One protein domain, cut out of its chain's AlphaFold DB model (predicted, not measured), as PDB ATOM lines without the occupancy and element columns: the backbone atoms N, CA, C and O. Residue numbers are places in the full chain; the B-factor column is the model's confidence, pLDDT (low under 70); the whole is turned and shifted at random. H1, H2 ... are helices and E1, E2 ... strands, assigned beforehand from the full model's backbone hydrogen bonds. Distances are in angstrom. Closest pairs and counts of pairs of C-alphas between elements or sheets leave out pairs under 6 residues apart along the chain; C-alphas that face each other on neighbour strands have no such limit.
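AT A GLANCE: This is residues 22 to 218 of the 691 residues of the protein "Cell wall surface anchor family protein" of Streptococcus pneumoniae (UniProt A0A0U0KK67). Here you find little regular structure: a strongly twisted sheet, E5 E1 E4 E8, between H1 and, at the far end, a small sheet, E2 E9 E3, with the loop 91 to 168 alongside. The 197 printed residues hold nine named strands, with two named helices after E4, and the class is mixed, with 57 residues in named elements; the sheets E5 E1 E4 E8 and E2 E9 E3 are mixed, and a third, E6 E7, is parallel. It is only just compact, close to loose, with radius of gyration of the C-alphas 19.4 A and spans of 65 by 34 by 32 A.

IN THESE COORDINATES: Find E1, residues 25-29, from (143.818, 107.262, 144.076); then follow E2 33-38, E3 47-50, E4 55-61, 20.1 A long, H1 70-79, H2 85-90, E5 169-172, E6 176-178, E7 193-195, E8 199-202 and E9 214-218, ending at (120.023, 134.817, 154.237).

HOW THE PARTS SIT: E1 and E4 are antiparallel, N 27 and O 57 at 2.8 A, within hydrogen-bond range. H1 only grazes their sheet. E7 is parallel to E6, N 177 and O 193 at 2.9 A, and near H2. Both helices have every O i to N i+4 pair within range.

THE WHOLE: The printed part has no cut; H2 to E5 is a long link, and 67 printed residues have pLDDT under 70, namely residues 100 to 165 and residue 190.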
ATOM      1  N   ASP A  22     149.917 102.946 144.326       88.25
ATOM      2  CA  ASP A  22     150.212 102.085 143.178       88.25
ATOM      3  C   ASP A  22     148.966 101.326 142.645       88.25
ATOM      4  O   ASP A  22     148.889 100.977 141.465       88.25
ATOM      5  N   ASP A  23     147.929 101.124 143.466       87.94
ATOM      6  CA  ASP A  23     146.626 100.596 143.023       87.94
ATOM      7  C   ASP A  23     145.736 101.702 142.399       87.94
ATOM      8  O   ASP A  23     144.886 101.421 141.546       87.94
ATOM      9  N   GLY A  24     145.938 102.966 142.793       90.31
ATOM     10  CA  GLY A  24     145.220 104.145 142.300       90.31
ATOM     11  C   GLY A  24     145.039 105.239 143.360       90.31
ATOM     12  O   GLY A  24     145.655 105.203 144.417       90.31
ATOM     13  N   TYR A  25     144.144 106.200 143.109       88.12
ATOM     14  CA  TYR A  25     143.818 107.262 144.076       88.12
ATOM     15  C   TYR A  25     142.311 107.483 144.200       88.12
ATOM     16  O   TYR A  25     141.617 107.556 143.185       88.12
ATOM     17  N   GLU A  26     141.804 107.677 145.421       87.50
ATOM     18  CA  GLU A  26     140.470 108.232 145.663       87.50
ATOM     19  C   GLU A  26     140.518 109.759 145.535       87.50
ATOM     20  O   GLU A  26     141.129 110.453 146.346       87.50
ATOM     21  N   VAL A  27     139.832 110.300 144.531       86.06
ATOM     22  CA  VAL A  27     139.674 111.740 144.335       86.06
ATOM     23  C   VAL A  27     138.410 112.202 145.044       86.06
ATOM     24  O   VAL A  27     137.320 111.689 144.778       86.06
ATOM     25  N   ARG A  28     138.533 113.218 145.902       79.50
ATOM     26  CA  ARG A  28     137.395 113.939 146.476       79.50
ATOM     27  C   ARG A  28     137.357 115.382 146.025       79.50
ATOM     28  O   ARG A  28     138.379 116.056 146.000       79.50
ATOM     29  N   VAL A  29     136.155 115.872 145.755       80.19
ATOM     30  CA  VAL A  29     135.891 117.287 145.475       80.19
ATOM     31  C   VAL A  29     135.086 117.828 146.666       80.19
ATOM     32  O   VAL A  29     133.892 117.538 146.750       80.19
ATOM     33  N   PRO A  30     135.699 118.531 147.636       74.12
ATOM     34  CA  PRO A  30     135.020 118.900 148.879       74.12
ATOM     35  C   PRO A  30     133.873 119.887 148.630       74.12
ATOM     36  O   PRO A  30     134.009 120.827 147.839       74.12
ATOM     37  N   LYS A  31     132.730 119.697 149.302       74.12
ATOM     38  CA  LYS A  31     131.560 120.562 149.112       74.12
ATOM     39  C   LYS A  31     131.799 121.980 149.625       74.12
ATOM     40  O   LYS A  31     132.251 122.204 150.749       74.12
ATOM     41  N   GLY A  32     131.452 122.956 148.793       74.88
ATOM     42  CA  GLY A  32     131.466 124.365 149.153       74.88
ATOM     43  C   GLY A  32     130.190 124.793 149.875       74.88
ATOM     44  O   GLY A  32     129.298 123.997 150.183       74.88
ATOM     45  N   LYS A  33     130.087 126.102 150.109       79.44
ATOM     46  CA  LYS A  33     128.896 126.765 150.649       79.44
ATOM     47  C   LYS A  33     128.527 127.922 149.733       79.44
ATOM     48  O   LYS A  33     129.399 128.703 149.364       79.44
ATOM     49  N   ARG A  34     127.248 128.051 149.384       76.62
ATOM     50  CA  ARG A  34     126.713 129.176 148.602       76.62
ATOM     51  C   ARG A  34     125.593 129.879 149.365       76.62
ATOM     52  O   ARG A  34     124.743 129.223 149.970       76.62
ATOM     53  N   TYR A  35     125.610 131.211 149.347       79.94
ATOM     54  CA  TYR A  35     124.654 132.042 150.078       79.94
ATOM     55  C   TYR A  35     123.700 132.766 149.121       79.94
ATOM     56  O   TYR A  35     124.128 133.490 148.223       79.94
ATOM     57  N   GLU A  36     122.397 132.593 149.338       80.38
ATOM     58  CA  GLU A  36     121.312 133.171 148.537       80.38
ATOM     59  C   GLU A  36     120.507 134.190 149.360       80.38
ATOM     60  O   GLU A  36     120.360 134.042 150.574       80.38
ATOM     61  N   SER A  37     119.978 135.239 148.720       73.69
ATOM     62  CA  SER A  37     119.258 136.318 149.419       73.69
ATOM     63  C   SER A  37     117.734 136.177 149.340       73.69
ATOM     64  O   SER A  37     117.171 135.965 148.270       73.69
ATOM     65  N   ASP A  38     117.059 136.340 150.481       79.12
ATOM     66  CA  ASP A  38     115.596 136.301 150.607       79.12
ATOM     67  C   ASP A  38     115.068 137.656 151.093       79.12
ATOM     68  O   ASP A  38     115.131 138.002 152.277       79.12
ATOM     69  N   ASN A  39     114.509 138.431 150.161       72.81
ATOM     70  CA  ASN A  39     113.972 139.765 150.425       72.81
ATOM     71  C   ASN A  39     112.619 139.768 151.169       72.81
ATOM     72  O   ASN A  39     112.040 140.837 151.361       72.81
ATOM     73  N   THR A  40     112.114 138.609 151.604       74.25
ATOM     74  CA  THR A  40     110.915 138.484 152.447       74.25
ATOM     75  C   THR A  40     111.259 138.283 153.927       74.25
ATOM     76  O   THR A  40     110.444 138.603 154.798       74.25
ATOM     77  N   VAL A  41     112.478 137.817 154.226       79.00
ATOM     78  CA  VAL A  41     112.949 137.472 155.576       79.00
ATOM     79  C   VAL A  41     113.779 138.604 156.195       79.00
ATOM     80  O   VAL A  41     114.716 139.124 155.597       79.00
ATOM     81  N   GLU A  42     113.449 138.968 157.438       80.62
ATOM     82  CA  GLU A  42     114.115 140.039 158.211       80.62
ATOM     83  C   GLU A  42     115.417 139.598 158.891       80.62
ATOM     84  O   GLU A  42     116.199 140.430 159.343       80.62
ATOM     85  N   SER A  43     115.656 138.290 159.018       83.75
ATOM     86  CA  SER A  43     116.820 137.776 159.738       83.75
ATOM     87  C   SER A  43     118.009 137.555 158.807       83.75
ATOM     88  O   SER A  43     118.011 136.621 158.010       83.75
ATOM     89  N   HIS A  44     119.073 138.335 158.998       83.94
ATOM     90  CA  HIS A  44     120.383 138.129 158.364       83.94
ATOM     91  C   HIS A  44     121.133 136.875 158.874       83.94
ATOM     92  O   HIS A  44     122.338 136.757 158.683       83.94
ATOM     93  N   LYS A  45     120.464 135.946 159.575       83.38
ATOM     94  CA  LYS A  45     121.061 134.664 159.970       83.38
ATOM     95  C   LYS A  45     120.945 133.672 158.806       83.38
ATOM     96  O   LYS A  45     119.815 133.411 158.395       83.38
ATOM     97  N   PRO A  46     122.053 133.089 158.314       79.81
ATOM     98  CA  PRO A  46     121.993 132.049 157.295       79.81
ATOM     99  C   PRO A  46     121.224 130.816 157.784       79.81
ATOM    100  O   PRO A  46     121.448 130.332 158.896       79.81
ATOM    101  N   ILE A  47     120.323 130.300 156.949       79.81
ATOM    102  CA  ILE A  47     119.525 129.094 157.199       79.81
ATOM    103  C   ILE A  47     119.794 128.105 156.068       79.81
ATOM    104  O   ILE A  47     119.508 128.411 154.911       79.81
ATOM    105  N   LEU A  48     120.302 126.915 156.402       78.50
ATOM    106  CA  LEU A  48     120.492 125.828 155.440       78.50
ATOM    107  C   LEU A  48     119.138 125.448 154.811       78.50
ATOM    108  O   LEU A  48     118.164 125.184 155.520       78.50
ATOM    109  N   LYS A  49     119.072 125.456 153.479       81.25
ATOM    110  CA  LYS A  49     117.901 125.069 152.672       81.25
ATOM    111  C   LYS A  49     118.110 123.763 151.923       81.25
ATOM    112  O   LYS A  49     117.141 123.047 151.687       81.25
ATOM    113  N   HIS A  50     119.354 123.490 151.553       81.69
ATOM    114  CA  HIS A  50     119.780 122.304 150.829       81.69
ATOM    115  C   HIS A  50     121.137 121.878 151.373       81.69
ATOM    116  O   HIS A  50     122.031 122.714 151.497       81.69
ATOM    117  N   GLU A  51     121.249 120.603 151.720       83.62
ATOM    118  CA  GLU A  51     122.477 119.976 152.193       83.62
ATOM    119  C   GLU A  51     123.114 119.246 151.009       83.62
ATOM    120  O   GLU A  51     122.516 118.331 150.442       83.62
ATOM    121  N   GLY A  52     124.292 119.712 150.604       81.62
ATOM    122  CA  GLY A  52     125.066 119.147 149.507       81.62
ATOM    123  C   GLY A  52     125.916 117.951 149.942       81.62
ATOM    124  O   GLY A  52     125.922 117.556 151.113       81.62
ATOM    125  N   HIS A  53     126.684 117.403 149.007       78.56
ATOM    126  CA  HIS A  53     127.597 116.282 149.226       78.56
ATOM    127  C   HIS A  53     128.931 116.530 148.518       78.56
ATOM    128  O   HIS A  53     128.989 117.215 147.495       78.56
ATOM    129  N   ASP A  54     130.000 115.946 149.049       78.56
ATOM    130  CA  ASP A  54     131.292 115.930 148.368       78.56
ATOM    131  C   ASP A  54     131.194 115.136 147.053       78.56
ATOM    132  O   ASP A  54     130.354 114.243 146.901       78.56
ATOM    133  N   GLY A  55     132.063 115.462 146.100       81.12
ATOM    134  CA  GLY A  55     132.354 114.590 144.966       81.12
ATOM    135  C   GLY A  55     133.317 113.481 145.390       81.12
ATOM    136  O   GLY A  55     134.211 113.726 146.201       81.12
ATOM    137  N   ARG A  56     133.152 112.271 144.849       84.81
ATOM    138  CA  ARG A  56     134.008 111.097 145.060       84.81
ATOM    139  C   ARG A  56     134.144 110.293 143.764       84.81
ATOM    140  O   ARG A  56     133.155 109.828 143.197       84.81
ATOM    141  N   SER A  57     135.376 110.099 143.314       89.19
ATOM    142  CA  SER A  57     135.746 109.268 142.164       89.19
ATOM    143  C   SER A  57     137.116 108.621 142.402       89.19
ATOM    144  O   SER A  57     137.717 108.812 143.458       89.19
ATOM    145  N   PHE A  58     137.605 107.818 141.458       90.56
ATOM    146  CA  PHE A  58     138.890 107.128 141.585       90.56
ATOM    147  C   PHE A  58     139.693 107.225 140.296       90.56
ATOM    148  O   PHE A  58     139.157 106.930 139.228       90.56
ATOM    149  N   ILE A  59     140.974 107.581 140.390       92.94
ATOM    150  CA  ILE A  59     141.919 107.450 139.277       92.94
ATOM    151  C   ILE A  59     142.512 106.048 139.351       92.94
ATOM    152  O   ILE A  59     143.117 105.685 140.356       92.94
ATOM    153  N   LEU A  60     142.347 105.278 138.279       93.12
ATOM    154  CA  LEU A  60     142.833 103.906 138.160       93.12
ATOM    155  C   LEU A  60     143.623 103.728 136.859       93.12
ATOM    156  O   LEU A  60     143.456 104.493 135.904       93.12
ATOM    157  N   LYS A  61     144.408 102.652 136.792       94.38
ATOM    158  CA  LYS A  61     145.009 102.140 135.551       94.38
ATOM    159  C   LYS A  61     143.887 101.818 134.539       94.38
ATOM    160  O   LYS A  61     142.820 101.316 134.926       94.38
ATOM    161  N   ALA A  62     144.075 102.173 133.266       93.19
ATOM    162  CA  ALA A  62     143.081 101.971 132.207       93.19
ATOM    163  C   ALA A  62     142.746 100.484 131.975       93.19
ATOM    164  O   ALA A  62     143.500  99.591 132.351       93.19
ATOM    165  N   GLU A  63     141.607 100.221 131.333       91.62
ATOM    166  CA  GLU A  63     141.238  98.878 130.865       91.62
ATOM    167  C   GLU A  63     141.598  98.692 129.379       91.62
ATOM    168  O   GLU A  63     141.483  99.650 128.605       91.62
ATOM    169  N   PRO A  64     141.994  97.476 128.948       91.12
ATOM    170  CA  PRO A  64     142.273  97.188 127.544       91.12
ATOM    171  C   PRO A  64     141.072  97.478 126.632       91.12
ATOM    172  O   PRO A  64     139.930  97.131 126.940       91.12
ATOM    173  N   SER A  65     141.330  98.087 125.476       87.38
ATOM    174  CA  SER A  65     140.311  98.514 124.508       87.38
ATOM    175  C   SER A  65     140.784  98.331 123.061       87.38
ATOM    176  O   SER A  65     141.946  98.016 122.815       87.38
ATOM    177  N   GLU A  66     139.906  98.564 122.077       85.06
ATOM    178  CA  GLU A  66     140.244  98.432 120.644       85.06
ATOM    179  C   GLU A  66     141.427  99.323 120.200       85.06
ATOM    180  O   GLU A  66     142.092  98.998 119.218       85.06
ATOM    181  N   ASN A  67     141.716 100.405 120.938       83.00
ATOM    182  CA  ASN A  67     142.800 101.353 120.649       83.00
ATOM    183  C   ASN A  67     143.979 101.281 121.646       83.00
ATOM    184  O   ASN A  67     145.002 101.930 121.420       83.00
ATOM    185  N   LEU A  68     143.859 100.516 122.740       90.69
ATOM    186  CA  LEU A  68     144.858 100.442 123.812       90.69
ATOM    187  C   LEU A  68     144.996  99.000 124.320       90.69
ATOM    188  O   LEU A  68     144.126  98.486 125.019       90.69
ATOM    189  N   GLU A  69     146.092  98.348 123.941       94.25
ATOM    190  CA  GLU A  69     146.392  96.952 124.282       94.25
ATOM    191  C   GLU A  69     146.951  96.828 125.709       94.25
ATOM    192  O   GLU A  69     147.677  97.705 126.169       94.25
ATOM    193  N   GLU A  70     146.651  95.717 126.388       94.25
ATOM    194  CA  GLU A  70     147.045  95.453 127.784       94.25
ATOM    195  C   GLU A  70     148.562  95.565 128.007       94.25
ATOM    196  O   GLU A  70     148.999  96.226 128.946       94.25
ATOM    197  N   ASP A  71     149.364  95.024 127.084       95.25
ATOM    198  CA  ASP A  71     150.829  95.122 127.117       95.25
ATOM    199  C   ASP A  71     151.313  96.584 127.167       95.25
ATOM    200  O   ASP A  71     152.221  96.900 127.923       95.25
ATOM    201  N   LYS A  72     150.658  97.510 126.448       94.38
ATOM    202  CA  LYS A  72     151.025  98.941 126.437       94.38
ATOM    203  C   LYS A  72     150.660  99.660 127.733       94.38
ATOM    204  O   LYS A  72     151.316 100.631 128.092       94.38
ATOM    205  N   ILE A  73     149.610  99.206 128.417       94.31
ATOM    206  CA  ILE A  73     149.234  99.713 129.743       94.31
ATOM    207  C   ILE A  73     150.285  99.252 130.760       94.31
ATOM    208  O   ILE A  73     150.779 100.061 131.542       94.31
ATOM    209  N   ASN A  74     150.685  97.980 130.696       94.25
ATOM    210  CA  ASN A  74     151.716  97.412 131.563       94.25
ATOM    211  C   ASN A  74     153.104  98.033 131.317       94.25
ATOM    212  O   ASN A  74     153.796  98.351 132.284       94.25
ATOM    213  N   ASP A  75     153.491  98.259 130.057       95.25
ATOM    214  CA  ASP A  75     154.734  98.954 129.694       95.25
ATOM    215  C   ASP A  75     154.736 100.392 130.254       95.25
ATOM    216  O   ASP A  75     155.685 100.784 130.935       95.25
ATOM    217  N   HIS A  76     153.648 101.156 130.064       94.44
ATOM    218  CA  HIS A  76     153.526 102.521 130.600       94.44
ATOM    219  C   HIS A  76     153.689 102.562 132.121       94.44
ATOM    220  O   HIS A  76     154.485 103.351 132.614       94.44
ATOM    221  N   PHE A  77     153.007 101.687 132.868       94.81
ATOM    222  CA  PHE A  77     153.139 101.633 134.333       94.81
ATOM    223  C   PHE A  77     154.426 100.950 134.835       94.81
ATOM    224  O   PHE A  77     154.651 100.908 136.043       94.81
ATOM    225  N   THR A  78     155.282 100.448 133.937       94.12
ATOM    226  CA  THR A  78     156.645  99.997 134.269       94.12
ATOM    227  C   THR A  78     157.645 101.155 134.212       94.12
ATOM    228  O   THR A  78     158.497 101.258 135.092       94.12
ATOM    229  N   ASP A  79     157.526 102.039 133.213       91.69
ATOM    230  CA  ASP A  79     158.352 103.252 133.093       91.69
ATOM    231  C   ASP A  79     157.824 104.417 133.962       91.69
ATOM    232  O   ASP A  79     158.606 105.225 134.461       91.69
ATOM    233  N   TYR A  80     156.503 104.480 134.177       91.12
ATOM    234  CA  TYR A  80     155.799 105.499 134.965       91.12
ATOM    235  C   TYR A  80     154.853 104.855 136.000       91.12
ATOM    236  O   TYR A  80     153.640 104.794 135.770       91.12
ATOM    237  N   PRO A  81     155.383 104.370 137.141       92.25
ATOM    238  CA  PRO A  81     154.598 103.824 138.250       92.25
ATOM    239  C   PRO A  81     153.440 104.724 138.712       92.25
ATOM    240  O   PRO A  81     153.459 105.948 138.546       92.25
ATOM    241  N   MET A  82     152.388 104.108 139.261       91.56
ATOM    242  CA  MET A  82     151.124 104.801 139.546       91.56
ATOM    243  C   MET A  82     151.203 105.682 140.800       91.56
ATOM    244  O   MET A  82     150.646 106.777 140.784       91.56
ATOM    245  N   ASP A  83     151.967 105.256 141.811       87.62
ATOM    246  CA  ASP A  83     152.329 106.031 143.011       87.62
ATOM    247  C   ASP A  83     152.993 107.386 142.686       87.62
ATOM    248  O   ASP A  83     152.836 108.379 143.396       87.62
ATOM    249  N   SER A  84     153.697 107.429 141.557       87.69
ATOM    250  CA  SER A  84     154.499 108.547 141.083       87.69
ATOM    251  C   SER A  84     153.684 109.552 140.259       87.69
ATOM    252  O   SER A  84     154.234 110.556 139.809       87.69
ATOM    253  N   LEU A  85     152.377 109.327 140.052       89.62
ATOM    254  CA  LEU A  85     151.526 110.158 139.192       89.62
ATOM    255  C   LEU A  85     151.547 111.639 139.592       89.62
ATOM    256  O   LEU A  85     151.847 112.492 138.758       89.62
ATOM    257  N   PHE A  86     151.215 111.955 140.847       84.06
ATOM    258  CA  PHE A  86     151.142 113.350 141.294       84.06
ATOM    259  C   PHE A  86     152.516 113.980 141.510       84.06
ATOM    260  O   PHE A  86     152.650 115.188 141.346       84.06
ATOM    261  N   LYS A  87     153.547 113.168 141.766       82.31
ATOM    262  CA  LYS A  87     154.935 113.627 141.762       82.31
ATOM    263  C   LYS A  87     155.350 114.098 140.364       82.31
ATOM    264  O   LYS A  87     155.655 115.270 140.187       82.31
ATOM    265  N   ASN A  88     155.195 113.241 139.357       86.25
ATOM    266  CA  ASN A  88     155.521 113.539 137.956       86.25
ATOM    267  C   ASN A  88     154.608 114.604 137.303       86.25
ATOM    268  O   ASN A  88     154.922 115.101 136.225       86.25
ATOM    269  N   LEU A  89     153.453 114.926 137.899       85.06
ATOM    270  CA  LEU A  89     152.562 116.009 137.448       85.06
ATOM    271  C   LEU A  89     152.974 117.392 137.966       85.06
ATOM    272  O   LEU A  89     152.540 118.392 137.394       85.06
ATOM    273  N   TYR A  90     153.730 117.445 139.063       80.00
ATOM    274  CA  TYR A  90     154.037 118.667 139.813       80.00
ATOM    275  C   TYR A  90     155.546 118.936 139.943       80.00
ATOM    276  O   TYR A  90     155.934 119.851 140.664       80.00
ATOM    277  N   ASP A  91     156.365 118.150 139.252       82.12
ATOM    278  CA  ASP A  91     157.789 118.355 138.982       82.12
ATOM    279  C   ASP A  91     157.897 119.056 137.611       82.12
ATOM    280  O   ASP A  91     157.733 118.417 136.568       82.12
ATOM    281  N   GLU A  92     158.032 120.390 137.590       78.88
ATOM    282  CA  GLU A  92     158.090 121.171 136.338       78.88
ATOM    283  C   GLU A  92     159.519 121.381 135.805       78.88
ATOM    284  O   GLU A  92     159.669 121.724 134.626       78.88
ATOM    285  N   ASP A  93     160.558 121.206 136.633       83.00
ATOM    286  CA  ASP A  93     161.967 121.343 136.230       83.00
ATOM    287  C   ASP A  93     162.731 120.012 136.049       83.00
ATOM    288  O   ASP A  93     163.910 120.031 135.680       83.00
ATOM    289  N   GLU A  94     162.021 118.882 136.147       84.31
ATOM    290  CA  GLU A  94     162.498 117.500 135.963       84.31
ATOM    291  C   GLU A  94     163.623 117.121 136.958       84.31
ATOM    292  O   GLU A  94     164.537 116.355 136.626       84.31
ATOM    293  N   ASP A  95     163.583 117.673 138.181       84.06
ATOM    294  CA  ASP A  95     164.607 117.481 139.226       84.06
ATOM    295  C   ASP A  95     164.377 116.232 140.099       84.06
ATOM    296  O   ASP A  95     165.327 115.708 140.699       84.06
ATOM    297  N   GLY A  96     163.160 115.683 140.077       79.75
ATOM    298  CA  GLY A  96     162.760 114.530 140.870       79.75
ATOM    299  C   GLY A  96     162.136 114.887 142.218       79.75
ATOM    300  O   GLY A  96     162.025 113.995 143.061       79.75
ATOM    301  N   GLU A  97     161.712 116.131 142.438       77.69
ATOM    302  CA  GLU A  97     160.860 116.589 143.538       77.69
ATOM    303  C   GLU A  97     159.692 117.456 143.028       77.69
ATOM    304  O   GLU A  97     159.640 117.879 141.884       77.69
ATOM    305  N   ILE A  98     158.699 117.702 143.885       72.94
ATOM    306  CA  ILE A  98     157.521 118.520 143.544       72.94
ATOM    307  C   ILE A  98     157.840 120.008 143.735       72.94
ATOM    308  O   ILE A  98     158.344 120.368 144.800       72.94
ATOM    309  N   ASP A  99     157.481 120.899 142.803       71.44
ATOM    310  CA  ASP A  99     157.691 122.346 142.954       71.44
ATOM    311  C   ASP A  99     157.099 122.879 144.273       71.44
ATOM    312  O   ASP A  99     155.950 122.599 144.633       71.44
ATOM    313  N   ASP A 100     157.809 123.795 144.941       67.38
ATOM    314  CA  ASP A 100     157.314 124.502 146.138       67.38
ATOM    315  C   ASP A 100     155.967 125.229 145.928       67.38
ATOM    316  O   ASP A 100     155.268 125.518 146.896       67.38
ATOM    317  N   LYS A 101     155.576 125.512 144.676       63.41
ATOM    318  CA  LYS A 101     154.293 126.152 144.333       63.41
ATOM    319  C   LYS A 101     153.088 125.197 144.394       63.41
ATOM    320  O   LYS A 101     151.960 125.675 144.481       63.41
ATOM    321  N   TYR A 102     153.323 123.883 144.346       64.25
ATOM    322  CA  TYR A 102     152.300 122.842 144.504       64.25
ATOM    323  C   TYR A 102     152.257 122.266 145.930       64.25
ATOM    324  O   TYR A 102     151.241 121.697 146.328       64.25
ATOM    325  N   LYS A 103     153.321 122.452 146.725       58.50
ATOM    326  CA  LYS A 103     153.357 122.078 148.148       58.50
ATOM    327  C   LYS A 103     152.357 122.900 148.987       58.50
ATOM    328  O   LYS A 103     152.038 124.049 148.676       58.50
ATOM    329  N   ARG A 104     151.869 122.325 150.096       52.62
ATOM    330  CA  ARG A 104     150.909 122.978 151.012       52.62
ATOM    331  C   ARG A 104     151.540 124.205 151.692       52.62
ATOM    332  O   ARG A 104     152.479 124.068 152.466       52.62
ATOM    333  N   ALA A 105     150.966 125.392 151.495       45.44
ATOM    334  CA  ALA A 105     151.361 126.587 152.241       45.44
ATOM    335  C   ALA A 105     150.925 126.507 153.723       45.44
ATOM    336  O   ALA A 105     149.739 126.364 154.014       45.44
ATOM    337  N   ASP A 106     151.863 126.676 154.662       42.25
ATOM    338  CA  ASP A 106     151.639 126.591 156.123       42.25
ATOM    339  C   ASP A 106     150.876 127.787 156.749       42.25
ATOM    340  O   ASP A 106     150.791 127.923 157.972       42.25
ATOM    341  N   ALA A 107     150.339 128.704 155.939       39.44
ATOM    342  CA  ALA A 107     149.789 129.979 156.403       39.44
ATOM    343  C   ALA A 107     148.304 129.889 156.807       39.44
ATOM    344  O   ALA A 107     147.407 130.249 156.042       39.44
ATOM    345  N   ILE A 108     148.045 129.458 158.042       45.12
ATOM    346  CA  ILE A 108     146.714 129.523 158.667       45.12
ATOM    347  C   ILE A 108     146.436 130.963 159.144       45.12
ATOM    348  O   ILE A 108     147.271 131.590 159.797       45.12
ATOM    349  N   ASN A 109     145.245 131.488 158.863       48.50
ATOM    350  CA  ASN A 109     144.725 132.736 159.430       48.50
ATOM    351  C   ASN A 109     144.512 132.605 160.955       48.50
ATOM    352  O   ASN A 109     143.883 131.660 161.413       48.50
ATOM    353  N   GLU A 110     144.997 133.554 161.768       47.56
ATOM    354  CA  GLU A 110     145.082 133.390 163.241       47.56
ATOM    355  C   GLU A 110     143.732 133.132 163.956       47.56
ATOM    356  O   GLU A 110     143.708 132.544 165.037       47.56
ATOM    357  N   ASN A 111     142.604 133.539 163.360       46.19
ATOM    358  CA  ASN A 111     141.249 133.318 163.889       46.19
ATOM    359  C   ASN A 111     140.536 132.087 163.299       46.19
ATOM    360  O   ASN A 111     139.405 131.796 163.691       46.19
ATOM    361  N   ALA A 112     141.174 131.347 162.395       53.66
ATOM    362  CA  ALA A 112     140.635 130.168 161.730       53.66
ATOM    363  C   ALA A 112     139.921 129.197 162.690       53.66
ATOM    364  O   ALA A 112     140.473 128.761 163.702       53.66
ATOM    365  N   GLY A 113     138.684 128.812 162.371       47.03
ATOM    366  CA  GLY A 113     137.886 127.896 163.190       47.03
ATOM    367  C   GLY A 113     137.367 128.478 164.515       47.03
ATOM    368  O   GLY A 113     136.657 127.778 165.237       47.03
ATOM    369  N   ASN A 114     137.656 129.744 164.833       53.09
ATOM    370  CA  ASN A 114     137.135 130.429 166.016       53.09
ATOM    371  C   ASN A 114     135.930 131.327 165.662       53.09
ATOM    372  O   ASN A 114     135.908 131.939 164.590       53.09
ATOM    373  N   PRO A 115     134.918 131.455 166.545       54.56
ATOM    374  CA  PRO A 115     133.821 132.396 166.334       54.56
ATOM    375  C   PRO A 115     134.286 133.854 166.450       54.56
ATOM    376  O   PRO A 115     134.855 134.243 167.473       54.56
ATOM    377  N   ILE A 116     133.972 134.691 165.457       48.41
ATOM    378  CA  ILE A 116     134.255 136.132 165.525       48.41
ATOM    379  C   ILE A 116     133.425 136.743 166.663       48.41
ATOM    380  O   ILE A 116     132.206 136.560 166.723       48.41
ATOM    381  N   ALA A 117     134.083 137.461 167.579       39.66
ATOM    382  CA  ALA A 117     133.502 137.899 168.848       39.66
ATOM    383  C   ALA A 117     132.174 138.670 168.679       39.66
ATOM    384  O   ALA A 117     132.117 139.720 168.044       39.66
ATOM    385  N   GLY A 118     131.104 138.151 169.291       45.91
ATOM    386  CA  GLY A 118     129.739 138.685 169.167       45.91
ATOM    387  C   GLY A 118     128.881 138.011 168.088       45.91
ATOM    388  O   GLY A 118     127.688 138.295 168.001       45.91
ATOM    389  N   THR A 119     129.446 137.086 167.310       54.28
ATOM    390  CA  THR A 119     128.746 136.309 166.278       54.28
ATOM    391  C   THR A 119     128.778 134.805 166.581       54.28
ATOM    392  O   THR A 119     129.481 134.345 167.478       54.28
ATOM    393  N   THR A 120     128.021 134.025 165.807       45.69
ATOM    394  CA  THR A 120     128.221 132.569 165.659       45.69
ATOM    395  C   THR A 120     128.878 132.223 164.318       45.69
ATOM    396  O   THR A 120     128.819 131.073 163.892       45.69
ATOM    397  N   PHE A 121     129.434 133.217 163.619       42.06
ATOM    398  CA  PHE A 121     130.174 133.016 162.380       42.06
ATOM    399  C   PHE A 121     131.605 132.619 162.735       42.06
ATOM    400  O   PHE A 121     132.259 133.285 163.538       42.06
ATOM    401  N   VAL A 122     132.057 131.517 162.150       48.75
ATOM    402  CA  VAL A 122     133.394 130.963 162.335       48.75
ATOM    403  C   VAL A 122     134.197 131.260 161.078       48.75
ATOM    404  O   VAL A 122     133.747 130.938 159.980       48.75
ATOM    405  N   GLU A 123     135.361 131.883 161.242       39.88
ATOM    406  CA  GLU A 123     136.262 132.181 160.126       39.88
ATOM    407  C   GLU A 123     136.777 130.855 159.514       39.88
ATOM    408  O   GLU A 123     137.131 129.951 160.281       39.88
ATOM    409  N   PRO A 124     136.778 130.680 158.176       43.50
ATOM    410  CA  PRO A 124     137.205 129.429 157.539       43.50
ATOM    411  C   PRO A 124     138.667 129.074 157.851       43.50
ATOM    412  O   PRO A 124     139.449 129.926 158.285       43.50
ATOM    413  N   LYS A 125     139.006 127.787 157.688       47.28
ATOM    414  CA  LYS A 125     140.308 127.228 158.072       47.28
ATOM    415  C   LYS A 125     141.285 127.174 156.913       47.28
ATOM    416  O   LYS A 125     141.071 126.419 155.972       47.28
ATOM    417  N   VAL A 126     142.350 127.975 157.038       42.69
ATOM    418  CA  VAL A 126     143.162 128.454 155.912       42.69
ATOM    419  C   VAL A 126     142.297 129.327 154.984       42.69
ATOM    420  O   VAL A 126     141.067 129.361 155.080       42.69
ATOM    421  N   SER A 127     142.946 130.130 154.146       36.38
ATOM    422  CA  SER A 127     142.272 130.967 153.154       36.38
ATOM    423  C   SER A 127     141.375 130.147 152.221       36.38
ATOM    424  O   SER A 127     141.535 128.930 152.095       36.38
ATOM    425  N   ASP A 128     140.529 130.840 151.449       44.47
ATOM    426  CA  ASP A 128     140.219 130.367 150.098       44.47
ATOM    427  C   ASP A 128     141.541 129.900 149.468       44.47
ATOM    428  O   ASP A 128     142.506 130.673 149.413       44.47
ATOM    429  N   VAL A 129     141.643 128.614 149.115       43.00
ATOM    430  CA  VAL A 129     142.872 128.063 148.525       43.00
ATOM    431  C   VAL A 129     143.202 128.925 147.314       43.00
ATOM    432  O   VAL A 129     142.281 129.267 146.570       43.00
ATOM    433  N   ASP A 130     144.470 129.303 147.102       42.50
ATOM    434  CA  ASP A 130     144.820 130.007 145.866       42.50
ATOM    435  C   ASP A 130     144.510 129.068 144.697       42.50
ATOM    436  O   ASP A 130     145.276 128.159 144.373       42.50
ATOM    437  N   THR A 131     143.343 129.288 144.083       45.38
ATOM    438  CA  THR A 131     142.765 128.441 143.033       45.38
ATOM    439  C   THR A 131     143.587 128.464 141.744       45.38
ATOM    440  O   THR A 131     143.140 127.981 140.710       45.38
ATOM    441  N   LYS A 132     144.791 129.022 141.780       44.97
ATOM    442  CA  LYS A 132     145.842 128.844 140.795       44.97
ATOM    443  C   LYS A 132     146.435 127.427 140.787       44.97
ATOM    444  O   LYS A 132     146.807 126.964 139.714       44.97
ATOM    445  N   TYR A 133     146.502 126.731 141.930       53.00
ATOM    446  CA  TYR A 133     147.164 125.418 142.045       53.00
ATOM    447  C   TYR A 133     146.253 124.332 142.665       53.00
ATOM    448  O   TYR A 133     145.286 124.663 143.354       53.00
ATOM    449  N   PRO A 134     146.434 123.038 142.313       59.12
ATOM    450  CA  PRO A 134     145.263 122.317 141.805       59.12
ATOM    451  C   PRO A 134     144.647 121.253 142.722       59.12
ATOM    452  O   PRO A 134     143.421 121.217 142.853       59.12
ATOM    453  N   HIS A 135     145.434 120.382 143.356       67.69
ATOM    454  CA  HIS A 135     144.929 119.310 144.223       67.69
ATOM    455  C   HIS A 135     145.857 119.136 145.428       67.69
ATOM    456  O   HIS A 135     147.063 119.328 145.296       67.69
ATOM    457  N   ARG A 136     145.312 118.766 146.592       66.25
ATOM    458  CA  ARG A 136     146.127 118.325 147.729       66.25
ATOM    459  C   ARG A 136     146.295 116.816 147.664       66.25
ATOM    460  O   ARG A 136     145.306 116.085 147.659       66.25
ATOM    461  N   VAL A 137     147.543 116.387 147.679       59.12
ATOM    462  CA  VAL A 137     147.988 115.043 148.042       59.12
ATOM    463  C   VAL A 137     148.954 115.302 149.198       59.12
ATOM    464  O   VAL A 137     149.779 116.202 149.058       59.12
ATOM    465  N   ASP A 138     148.695 114.690 150.354       58.16
ATOM    466  CA  ASP A 138     149.262 114.950 151.699       58.16
ATOM    467  C   ASP A 138     148.109 114.753 152.695       58.16
ATOM    468  O   ASP A 138     147.348 115.680 153.021       58.16
ATOM    469  N   SER A 139     147.916 113.506 153.107       51.47
ATOM    470  CA  SER A 139     146.879 113.111 154.058       51.47
ATOM    471  C   SER A 139     147.380 112.108 155.093       51.47
ATOM    472  O   SER A 139     146.947 112.173 156.245       51.47
ATOM    473  N   GLY A 140     148.252 111.170 154.702       48.69
ATOM    474  CA  GLY A 140     148.660 110.049 155.552       48.69
ATOM    475  C   GLY A 140     147.489 109.154 155.993       48.69
ATOM    476  O   GLY A 140     147.576 108.475 157.025       48.69
ATOM    477  N   VAL A 141     146.356 109.172 155.270       53.09
ATOM    478  CA  VAL A 141     145.144 108.418 155.627       53.09
ATOM    479  C   VAL A 141     144.704 107.495 154.495       53.09
ATOM    480  O   VAL A 141     144.245 107.943 153.455       53.09
ATOM    481  N   THR A 142     144.705 106.189 154.753       47.66
ATOM    482  CA  THR A 142     144.118 105.171 153.862       47.66
ATOM    483  C   THR A 142     142.606 104.989 154.060       47.66
ATOM    484  O   THR A 142     142.006 104.062 153.522       47.66
ATOM    485  N   ASN A 143     141.955 105.833 154.875       52.00
ATOM    486  CA  ASN A 143     140.558 105.643 155.268       52.00
ATOM    487  C   ASN A 143     139.768 106.954 155.430       52.00
ATOM    488  O   ASN A 143     140.098 107.809 156.249       52.00
ATOM    489  N   ILE A 144     138.639 107.050 154.721       47.69
ATOM    490  CA  ILE A 144     137.688 108.176 154.759       47.69
ATOM    491  C   ILE A 144     137.235 108.595 156.167       47.69
ATOM    492  O   ILE A 144     136.990 109.773 156.397       47.69
ATOM    493  N   THR A 145     137.125 107.666 157.121       50.72
ATOM    494  CA  THR A 145     136.634 107.981 158.477       50.72
ATOM    495  C   THR A 145     137.664 108.654 159.381       50.72
ATOM    496  O   THR A 145     137.302 109.135 160.453       50.72
ATOM    497  N   GLU A 146     138.926 108.717 158.952       49.97
ATOM    498  CA  GLU A 146     140.035 109.267 159.733       49.97
ATOM    499  C   GLU A 146     140.619 110.553 159.112       49.97
ATOM    500  O   GLU A 146     141.552 111.121 159.670       49.97
ATOM    501  N   THR A 147     140.049 111.073 158.013       50.53
ATOM    502  CA  THR A 147     140.453 112.359 157.400       50.53
ATOM    503  C   THR A 147     139.914 113.577 158.166       50.53
ATOM    504  O   THR A 147     139.472 114.552 157.560       50.53
ATOM    505  N   TYR A 148     139.887 113.510 159.498       53.41
ATOM    506  CA  TYR A 148     139.488 114.628 160.346       53.41
ATOM    507  C   TYR A 148     140.687 115.523 160.668       53.41
ATOM    508  O   TYR A 148     141.779 115.056 160.976       53.41
ATOM    509  N   ASP A 149     140.432 116.825 160.625       56.75
ATOM    510  CA  ASP A 149     141.225 117.872 161.263       56.75
ATOM    511  C   ASP A 149     140.757 117.987 162.733       56.75
ATOM    512  O   ASP A 149     140.001 118.894 163.102       56.75
ATOM    513  N   SER A 150     141.076 116.989 163.571       59.38
ATOM    514  CA  SER A 150     140.612 116.962 164.971       59.38
ATOM    515  C   SER A 150     141.433 117.893 165.853       59.38
ATOM    516  O   SER A 150     140.903 118.456 166.818       59.38
ATOM    517  N   ASN A 151     142.721 118.057 165.534       56.41
ATOM    518  CA  ASN A 151     143.578 119.059 166.163       56.41
ATOM    519  C   ASN A 151     143.146 120.500 165.796       56.41
ATOM    520  O   ASN A 151     143.364 121.421 166.591       56.41
ATOM    521  N   ASN A 152     142.401 120.657 164.690       51.81
ATOM    522  CA  ASN A 152     141.817 121.899 164.206       51.81
ATOM    523  C   ASN A 152     142.911 122.886 163.710       51.81
ATOM    524  O   ASN A 152     142.874 124.067 164.067       51.81
ATOM    525  N   ASP A 153     143.873 122.427 162.901       52.59
ATOM    526  CA  ASP A 153     144.955 123.209 162.275       52.59
ATOM    527  C   ASP A 153     144.825 123.392 160.744       52.59
ATOM    528  O   ASP A 153     145.560 124.186 160.157       52.59
ATOM    529  N   GLY A 154     143.847 122.760 160.089       49.72
ATOM    530  CA  GLY A 154     143.654 122.835 158.634       49.72
ATOM    531  C   GLY A 154     144.440 121.794 157.822       49.72
ATOM    532  O   GLY A 154     144.475 121.871 156.586       49.72
ATOM    533  N   LYS A 155     145.055 120.808 158.482       53.94
ATOM    534  CA  LYS A 155     145.589 119.577 157.885       53.94
ATOM    535  C   LYS A 155     144.825 118.356 158.444       53.94
ATOM    536  O   LYS A 155     144.305 118.415 159.555       53.94
ATOM    537  N   PRO A 156     144.714 117.238 157.703       59.81
ATOM    538  CA  PRO A 156     144.298 115.961 158.290       59.81
ATOM    539  C   PRO A 156     145.226 115.557 159.449       59.81
ATOM    540  O   PRO A 156     146.435 115.743 159.332       59.81
ATOM    541  N   ASP A 157     144.712 114.926 160.514       59.69
ATOM    542  CA  ASP A 157     145.487 114.546 161.722       59.69
ATOM    543  C   ASP A 157     146.730 113.640 161.466       59.69
ATOM    544  O   ASP A 157     147.484 113.354 162.402       59.69
ATOM    545  N   ARG A 158     146.935 113.141 160.236       63.03
ATOM    546  CA  ARG A 158     148.081 112.306 159.813       63.03
ATOM    547  C   ARG A 158     148.899 112.864 158.642       63.03
ATOM    548  O   ARG A 158     149.861 112.215 158.249       63.03
ATOM    549  N   ALA A 159     148.545 114.033 158.116       63.94
ATOM    550  CA  ALA A 159     149.287 114.692 157.047       63.94
ATOM    551  C   ALA A 159     150.685 115.088 157.550       63.94
ATOM    552  O   ALA A 159     150.801 115.879 158.491       63.94
ATOM    553  N   ASP A 160     151.740 114.518 156.964       63.81
ATOM    554  CA  ASP A 160     153.127 114.768 157.377       63.81
ATOM    555  C   ASP A 160     153.850 115.808 156.497       63.81
ATOM    556  O   ASP A 160     154.931 116.281 156.863       63.81
ATOM    557  N   GLY A 161     153.209 116.248 155.407       58.72
ATOM    558  CA  GLY A 161     153.720 117.235 154.460       58.72
ATOM    559  C   GLY A 161     154.515 116.656 153.287       58.72
ATOM    560  O   GLY A 161     155.048 117.445 152.501       58.72
ATOM    561  N   MET A 162     154.612 115.330 153.164       63.41
ATOM    562  CA  MET A 162     155.201 114.632 152.018       63.41
ATOM    563  C   MET A 162     154.108 114.106 151.068       63.41
ATOM    564  O   MET A 162     152.919 114.265 151.325       63.41
ATOM    565  N   ILE A 163     154.525 113.524 149.938       66.00
ATOM    566  CA  ILE A 163     153.676 112.770 149.003       66.00
ATOM    567  C   ILE A 163     154.427 111.473 148.681       66.00
ATOM    568  O   ILE A 163     155.545 111.535 148.161       66.00
ATOM    569  N   ASP A 164     153.840 110.318 149.006       69.19
ATOM    570  CA  ASP A 164     154.493 109.003 148.917       69.19
ATOM    571  C   ASP A 164     153.541 107.841 148.522       69.19
ATOM    572  O   ASP A 164     152.409 108.040 148.067       69.19
ATOM    573  N   GLU A 165     154.021 106.596 148.659       69.94
ATOM    574  CA  GLU A 165     153.297 105.358 148.317       69.94
ATOM    575  C   GLU A 165     152.069 105.083 149.228       69.94
ATOM    576  O   GLU A 165     151.256 104.193 148.934       69.94
ATOM    577  N   GLN A 166     151.929 105.824 150.340       72.44
ATOM    578  CA  GLN A 166     150.827 105.722 151.301       72.44
ATOM    579  C   GLN A 166     149.688 106.730 151.033       72.44
ATOM    580  O   GLN A 166     148.549 106.477 151.449       72.44
ATOM    581  N   ASP A 167     149.939 107.834 150.318       76.56
ATOM    582  CA  ASP A 167     148.920 108.851 150.021       76.56
ATOM    583  C   ASP A 167     147.947 108.427 148.910       76.56
ATOM    584  O   ASP A 167     148.103 108.693 147.720       76.56
ATOM    585  N   THR A 168     146.870 107.777 149.340       79.88
ATOM    586  CA  THR A 168     145.814 107.202 148.492       79.88
ATOM    587  C   THR A 168     144.622 108.134 148.255       79.88
ATOM    588  O   THR A 168     143.686 107.756 147.547       79.88
ATOM    589  N   ILE A 169     144.628 109.349 148.821       78.88
ATOM    590  CA  ILE A 169     143.514 110.311 148.763       78.88
ATOM    591  C   ILE A 169     143.982 111.651 148.177       78.88
ATOM    592  O   ILE A 169     144.995 112.207 148.593       78.88
ATOM    593  N   VAL A 170     143.195 112.191 147.243       79.75
ATOM    594  CA  VAL A 170     143.449 113.445 146.517       79.75
ATOM    595  C   VAL A 170     142.284 114.414 146.744       79.75
ATOM    596  O   VAL A 170     141.166 114.157 146.298       79.75
ATOM    597  N   GLU A 171     142.520 115.552 147.398       77.56
ATOM    598  CA  GLU A 171     141.533 116.637 147.536       77.56
ATOM    599  C   GLU A 171     141.634 117.583 146.329       77.56
ATOM    600  O   GLU A 171     142.543 118.410 146.226       77.56
ATOM    601  N   ALA A 172     140.711 117.458 145.382       78.31
ATOM    602  CA  ALA A 172     140.749 118.169 144.114       78.31
ATOM    603  C   ALA A 172     140.051 119.542 144.182       78.31
ATOM    604  O   ALA A 172     138.824 119.640 144.195       78.31
ATOM    605  N   ASN A 173     140.844 120.619 144.121       73.00
ATOM    606  CA  ASN A 173     140.367 122.003 143.954       73.00
ATOM    607  C   ASN A 173     140.152 122.386 142.470       73.00
ATOM    608  O   ASN A 173     139.785 123.521 142.152       73.00
ATOM    609  N   LYS A 174     140.399 121.445 141.549       78.25
ATOM    610  CA  LYS A 174     140.328 121.591 140.089       78.25
ATOM    611  C   LYS A 174     139.765 120.326 139.446       78.25
ATOM    612  O   LYS A 174     139.813 119.276 140.082       78.25
ATOM    613  N   PRO A 175     139.263 120.389 138.200       82.69
ATOM    614  CA  PRO A 175     138.854 119.186 137.493       82.69
ATOM    615  C   PRO A 175     140.060 118.271 137.242       82.69
ATOM    616  O   PRO A 175     141.167 118.745 136.967       82.69
ATOM    617  N   ILE A 176     139.809 116.965 137.296       84.31
ATOM    618  CA  ILE A 176     140.694 115.927 136.764       84.31
ATOM    619  C   ILE A 176     139.940 115.286 135.604       84.31
ATOM    620  O   ILE A 176     138.814 114.820 135.771       84.31
ATOM    621  N   GLU A 177     140.543 115.301 134.422       89.31
ATOM    622  CA  GLU A 177     139.979 114.759 133.186       89.31
ATOM    623  C   GLU A 177     140.876 113.641 132.636       89.31
ATOM    624  O   GLU A 177     142.052 113.545 132.981       89.31
ATOM    625  N   VAL A 178     140.346 112.812 131.734       89.31
ATOM    626  CA  VAL A 178     141.122 111.834 130.952       89.31
ATOM    627  C   VAL A 178     140.917 112.131 129.472       89.31
ATOM    628  O   VAL A 178     139.773 112.228 129.018       89.31
ATOM    629  N   ASN A 179     142.007 112.241 128.713       86.69
ATOM    630  CA  ASN A 179     141.973 112.331 127.257       86.69
ATOM    631  C   ASN A 179     142.451 111.000 126.634       86.69
ATOM    632  O   ASN A 179     143.650 110.719 126.656       86.69
ATOM    633  N   PRO A 180     141.545 110.179 126.062       84.75
ATOM    634  CA  PRO A 180     141.874 108.842 125.557       84.75
ATOM    635  C   PRO A 180     142.725 108.837 124.274       84.75
ATOM    636  O   PRO A 180     143.163 107.772 123.847       84.75
ATOM    637  N   GLU A 181     142.970 109.998 123.662       86.81
ATOM    638  CA  GLU A 181     143.806 110.121 122.462       86.81
ATOM    639  C   GLU A 181     145.269 110.496 122.786       86.81
ATOM    640  O   GLU A 181     146.142 110.334 121.935       86.81
ATOM    641  N   GLU A 182     145.562 110.970 124.004       91.19
ATOM    642  CA  GLU A 182     146.880 111.513 124.377       91.19
ATOM    643  C   GLU A 182     147.784 110.487 125.073       91.19
ATOM    644  O   GLU A 182     147.335 109.660 125.869       91.19
ATOM    645  N   ASP A 183     149.090 110.587 124.806       88.81
ATOM    646  CA  ASP A 183     150.154 109.772 125.418       88.81
ATOM    647  C   ASP A 183     150.809 110.424 126.649       88.81
ATOM    648  O   ASP A 183     151.654 109.804 127.288       88.81
ATOM    649  N   LYS A 184     150.456 111.671 126.989       89.00
ATOM    650  CA  LYS A 184     151.045 112.413 128.116       89.00
ATOM    651  C   LYS A 184     149.991 113.032 129.024       89.00
ATOM    652  O   LYS A 184     148.941 113.467 128.559       89.00
ATOM    653  N   ASN A 185     150.308 113.091 130.314       90.75
ATOM    654  CA  ASN A 185     149.543 113.858 131.292       90.75
ATOM    655  C   ASN A 185     149.936 115.346 131.183       90.75
ATOM    656  O   ASN A 185     151.080 115.653 130.845       90.75
ATOM    657  N   VAL A 186     149.004 116.266 131.446       87.00
ATOM    658  CA  VAL A 186     149.207 117.721 131.312       87.00
ATOM    659  C   VAL A 186     148.471 118.468 132.425       87.00
ATOM    660  O   VAL A 186     147.273 118.259 132.619       87.00
ATOM    661  N   VAL A 187     149.152 119.400 133.096       82.19
ATOM    662  CA  VAL A 187     148.513 120.435 133.928       82.19
ATOM    663  C   VAL A 187     148.276 121.677 133.059       82.19
ATOM    664  O   VAL A 187     149.197 122.168 132.409       82.19
ATOM    665  N   LYS A 188     147.038 122.178 132.995       80.81
ATOM    666  CA  LYS A 188     146.695 123.422 132.278       80.81
ATOM    667  C   LYS A 188     147.099 124.658 133.103       80.81
ATOM    668  O   LYS A 188     147.196 124.583 134.324       80.81
ATOM    669  N   GLU A 189     147.221 125.827 132.461       77.88
ATOM    670  CA  GLU A 189     147.486 127.120 133.139       77.88
ATOM    671  C   GLU A 189     146.454 127.477 134.229       77.88
ATOM    672  O   GLU A 189     146.751 128.252 135.136       77.88
ATOM    673  N   ASP A 190     145.239 126.921 134.147       69.56
ATOM    674  CA  ASP A 190     144.178 127.093 135.142       69.56
ATOM    675  C   ASP A 190     144.208 126.049 136.275       69.56
ATOM    676  O   ASP A 190     143.319 126.064 137.125       69.56
ATOM    677  N   GLY A 191     145.194 125.149 136.294       74.69
ATOM    678  CA  GLY A 191     145.331 124.057 137.257       74.69
ATOM    679  C   GLY A 191     144.531 122.789 136.930       74.69
ATOM    680  O   GLY A 191     144.598 121.826 137.685       74.69
ATOM    681  N   THR A 192     143.769 122.731 135.836       82.38
ATOM    682  CA  THR A 192     143.076 121.491 135.444       82.38
ATOM    683  C   THR A 192     144.083 120.411 135.050       82.38
ATOM    684  O   THR A 192     144.908 120.643 134.163       82.38
ATOM    685  N   VAL A 193     143.979 119.217 135.635       86.00
ATOM    686  CA  VAL A 193     144.795 118.058 135.245       86.00
ATOM    687  C   VAL A 193     144.078 117.269 134.153       86.00
ATOM    688  O   VAL A 193     142.915 116.897 134.298       86.00
ATOM    689  N   VAL A 194     144.781 116.987 133.058       89.31
ATOM    690  CA  VAL A 194     144.346 116.070 131.999       89.31
ATOM    691  C   VAL A 194     145.293 114.881 131.986       89.31
ATOM    692  O   VAL A 194     146.471 115.018 131.669       89.31
ATOM    693  N   LEU A 195     144.775 113.710 132.331       93.00
ATOM    694  CA  LEU A 195     145.502 112.452 132.272       93.00
ATOM    695  C   LEU A 195     145.463 111.869 130.854       93.00
ATOM    696  O   LEU A 195     144.487 112.033 130.116       93.00
ATOM    697  N   SER A 196     146.528 111.162 130.495       93.81
ATOM    698  CA  SER A 196     146.646 110.385 129.259       93.81
ATOM    699  C   SER A 196     145.725 109.161 129.241       93.81
ATOM    700  O   SER A 196     145.154 108.755 130.257       93.81
ATOM    701  N   LYS A 197     145.636 108.514 128.078       92.88
ATOM    702  CA  LYS A 197     144.825 107.308 127.837       92.88
ATOM    703  C   LYS A 197     145.160 106.092 128.710       92.88
ATOM    704  O   LYS A 197     144.362 105.162 128.765       92.88
ATOM    705  N   TYR A 198     146.315 106.086 129.375       95.56
ATOM    706  CA  TYR A 198     146.742 105.017 130.286       95.56
ATOM    707  C   TYR A 198     146.002 105.044 131.635       95.56
ATOM    708  O   TYR A 198     146.052 104.069 132.386       95.56
ATOM    709  N   TYR A 199     145.261 106.116 131.922       94.50
ATOM    710  CA  TYR A 199     144.467 106.294 133.136       94.50
ATOM    711  C   TYR A 199     142.968 106.257 132.822       94.50
ATOM    712  O   TYR A 199     142.531 106.506 131.699       94.50
ATOM    713  N   ARG A 200     142.150 105.993 133.841       92.62
ATOM    714  CA  ARG A 200     140.691 106.148 133.793       92.62
ATOM    715  C   ARG A 200     140.161 106.738 135.092       92.62
ATOM    716  O   ARG A 200     140.749 106.535 136.150       92.62
ATOM    717  N   ILE A 201     139.014 107.406 135.003       91.25
ATOM    718  CA  ILE A 201     138.243 107.844 136.169       91.25
ATOM    719  C   ILE A 201     137.073 106.875 136.352       91.25
ATOM    720  O   ILE A 201     136.241 106.723 135.456       91.25
ATOM    721  N   HIS A 202     137.019 106.223 137.510       88.81
ATOM    722  CA  HIS A 202     135.915 105.369 137.942       88.81
ATOM    723  C   HIS A 202     135.029 106.104 138.951       88.81
ATOM    724  O   HIS A 202     135.507 106.909 139.749       88.81
ATOM    725  N   VAL A 203     133.732 105.804 138.939       88.50
ATOM    726  CA  VAL A 203     132.760 106.276 139.932       88.50
ATOM    727  C   VAL A 203     131.914 105.075 140.331       88.50
ATOM    728  O   VAL A 203     131.372 104.380 139.471       88.50
ATOM    729  N   ASN A 204     131.815 104.801 141.630       85.38
ATOM    730  CA  ASN A 204     131.007 103.688 142.117       85.38
ATOM    731  C   ASN A 204     129.511 103.933 141.895       85.38
ATOM    732  O   ASN A 204     129.044 105.071 141.924       85.38
ATOM    733  N   GLU A 205     128.724 102.857 141.839       82.19
ATOM    734  CA  GLU A 205     127.269 102.972 141.943       82.19
ATOM    735  C   GLU A 205     126.880 103.681 143.258       82.19
ATOM    736  O   GLU A 205     127.284 103.274 144.356       82.19
ATOM    737  N   GLY A 206     126.126 104.776 143.132       81.00
ATOM    738  CA  GLY A 206     125.695 105.634 144.239       81.00
ATOM    739  C   GLY A 206     126.688 106.717 144.687       81.00
ATOM    740  O   GLY A 206     126.304 107.521 145.531       81.00
ATOM    741  N   ASP A 207     127.905 106.767 144.136       82.12
ATOM    742  CA  ASP A 207     128.842 107.889 144.318       82.12
ATOM    743  C   ASP A 207     128.708 108.858 143.111       82.12
ATOM    744  O   ASP A 207     128.155 108.494 142.071       82.12
ATOM    745  N   THR A 208     129.207 110.095 143.219       83.00
ATOM    746  CA  THR A 208     129.223 111.084 142.119       83.00
ATOM    747  C   THR A 208     130.586 111.759 142.036       83.00
ATOM    748  O   THR A 208     131.076 112.228 143.054       83.00
ATOM    749  N   ALA A 209     131.192 111.878 140.850       78.31
ATOM    750  CA  ALA A 209     132.461 112.607 140.708       78.31
ATOM    751  C   ALA A 209     132.317 114.102 141.056       78.31
ATOM    752  O   ALA A 209     133.195 114.676 141.695       78.31
ATOM    753  N   ASP A 210     131.193 114.708 140.669       79.31
ATOM    754  CA  ASP A 210     130.863 116.094 140.987       79.31
ATOM    755  C   ASP A 210     130.376 116.250 142.435       79.31
ATOM    756  O   ASP A 210     129.652 115.399 142.965       79.31
ATOM    757  N   LYS A 211     130.730 117.388 143.043       80.88
ATOM    758  CA  LYS A 211     130.170 117.867 144.315       80.88
ATOM    759  C   LYS A 211     128.841 118.597 144.120       80.88
ATOM    760  O   LYS A 211     128.603 119.192 143.068       80.88
ATOM    761  N   ASP A 212     128.054 118.691 145.185       79.69
ATOM    762  CA  ASP A 212     126.999 119.697 145.324       79.69
ATOM    763  C   ASP A 212     127.202 120.503 146.613       79.69
ATOM    764  O   ASP A 212     127.586 119.960 147.645       79.69
ATOM    765  N   ASP A 213     126.959 121.811 146.553       80.56
ATOM    766  CA  ASP A 213     127.296 122.756 147.622       80.56
ATOM    767  C   ASP A 213     126.120 122.990 148.576       80.56
ATOM    768  O   ASP A 213     124.963 123.100 148.155       80.56
ATOM    769  N   ASP A 214     126.428 123.165 149.864       77.88
ATOM    770  CA  ASP A 214     125.440 123.553 150.873       77.88
ATOM    771  C   ASP A 214     124.851 124.933 150.544       77.88
ATOM    772  O   ASP A 214     125.584 125.912 150.360       77.88
ATOM    773  N   VAL A 215     123.518 125.033 150.507       80.44
ATOM    774  CA  VAL A 215     122.816 126.287 150.192       80.44
ATOM    775  C   VAL A 215     122.238 126.900 151.449       80.44
ATOM    776  O   VAL A 215     121.326 126.342 152.067       80.44
ATOM    777  N   TYR A 216     122.714 128.093 151.785       81.69
ATOM    778  CA  TYR A 216     122.190 128.888 152.885       81.69
ATOM    779  C   TYR A 216     121.400 130.079 152.349       81.69
ATOM    780  O   TYR A 216     121.927 130.897 151.602       81.69
ATOM    781  N   VAL A 217     120.152 130.229 152.784       80.31
ATOM    782  CA  VAL A 217     119.371 131.445 152.525       80.31
ATOM    783  C   VAL A 217     119.552 132.434 153.671       80.31
ATOM    784  O   VAL A 217     119.453 132.064 154.843       80.31
ATOM    785  N   VAL A 218     119.792 133.696 153.322       75.44
ATOM    786  CA  VAL A 218     120.023 134.817 154.237       75.44
ATOM    787  C   VAL A 218     118.966 135.893 153.984       75.44
ATOM    788  O   VAL A 218     118.764 136.321 152.848       75.44
TER     789      VAL A 218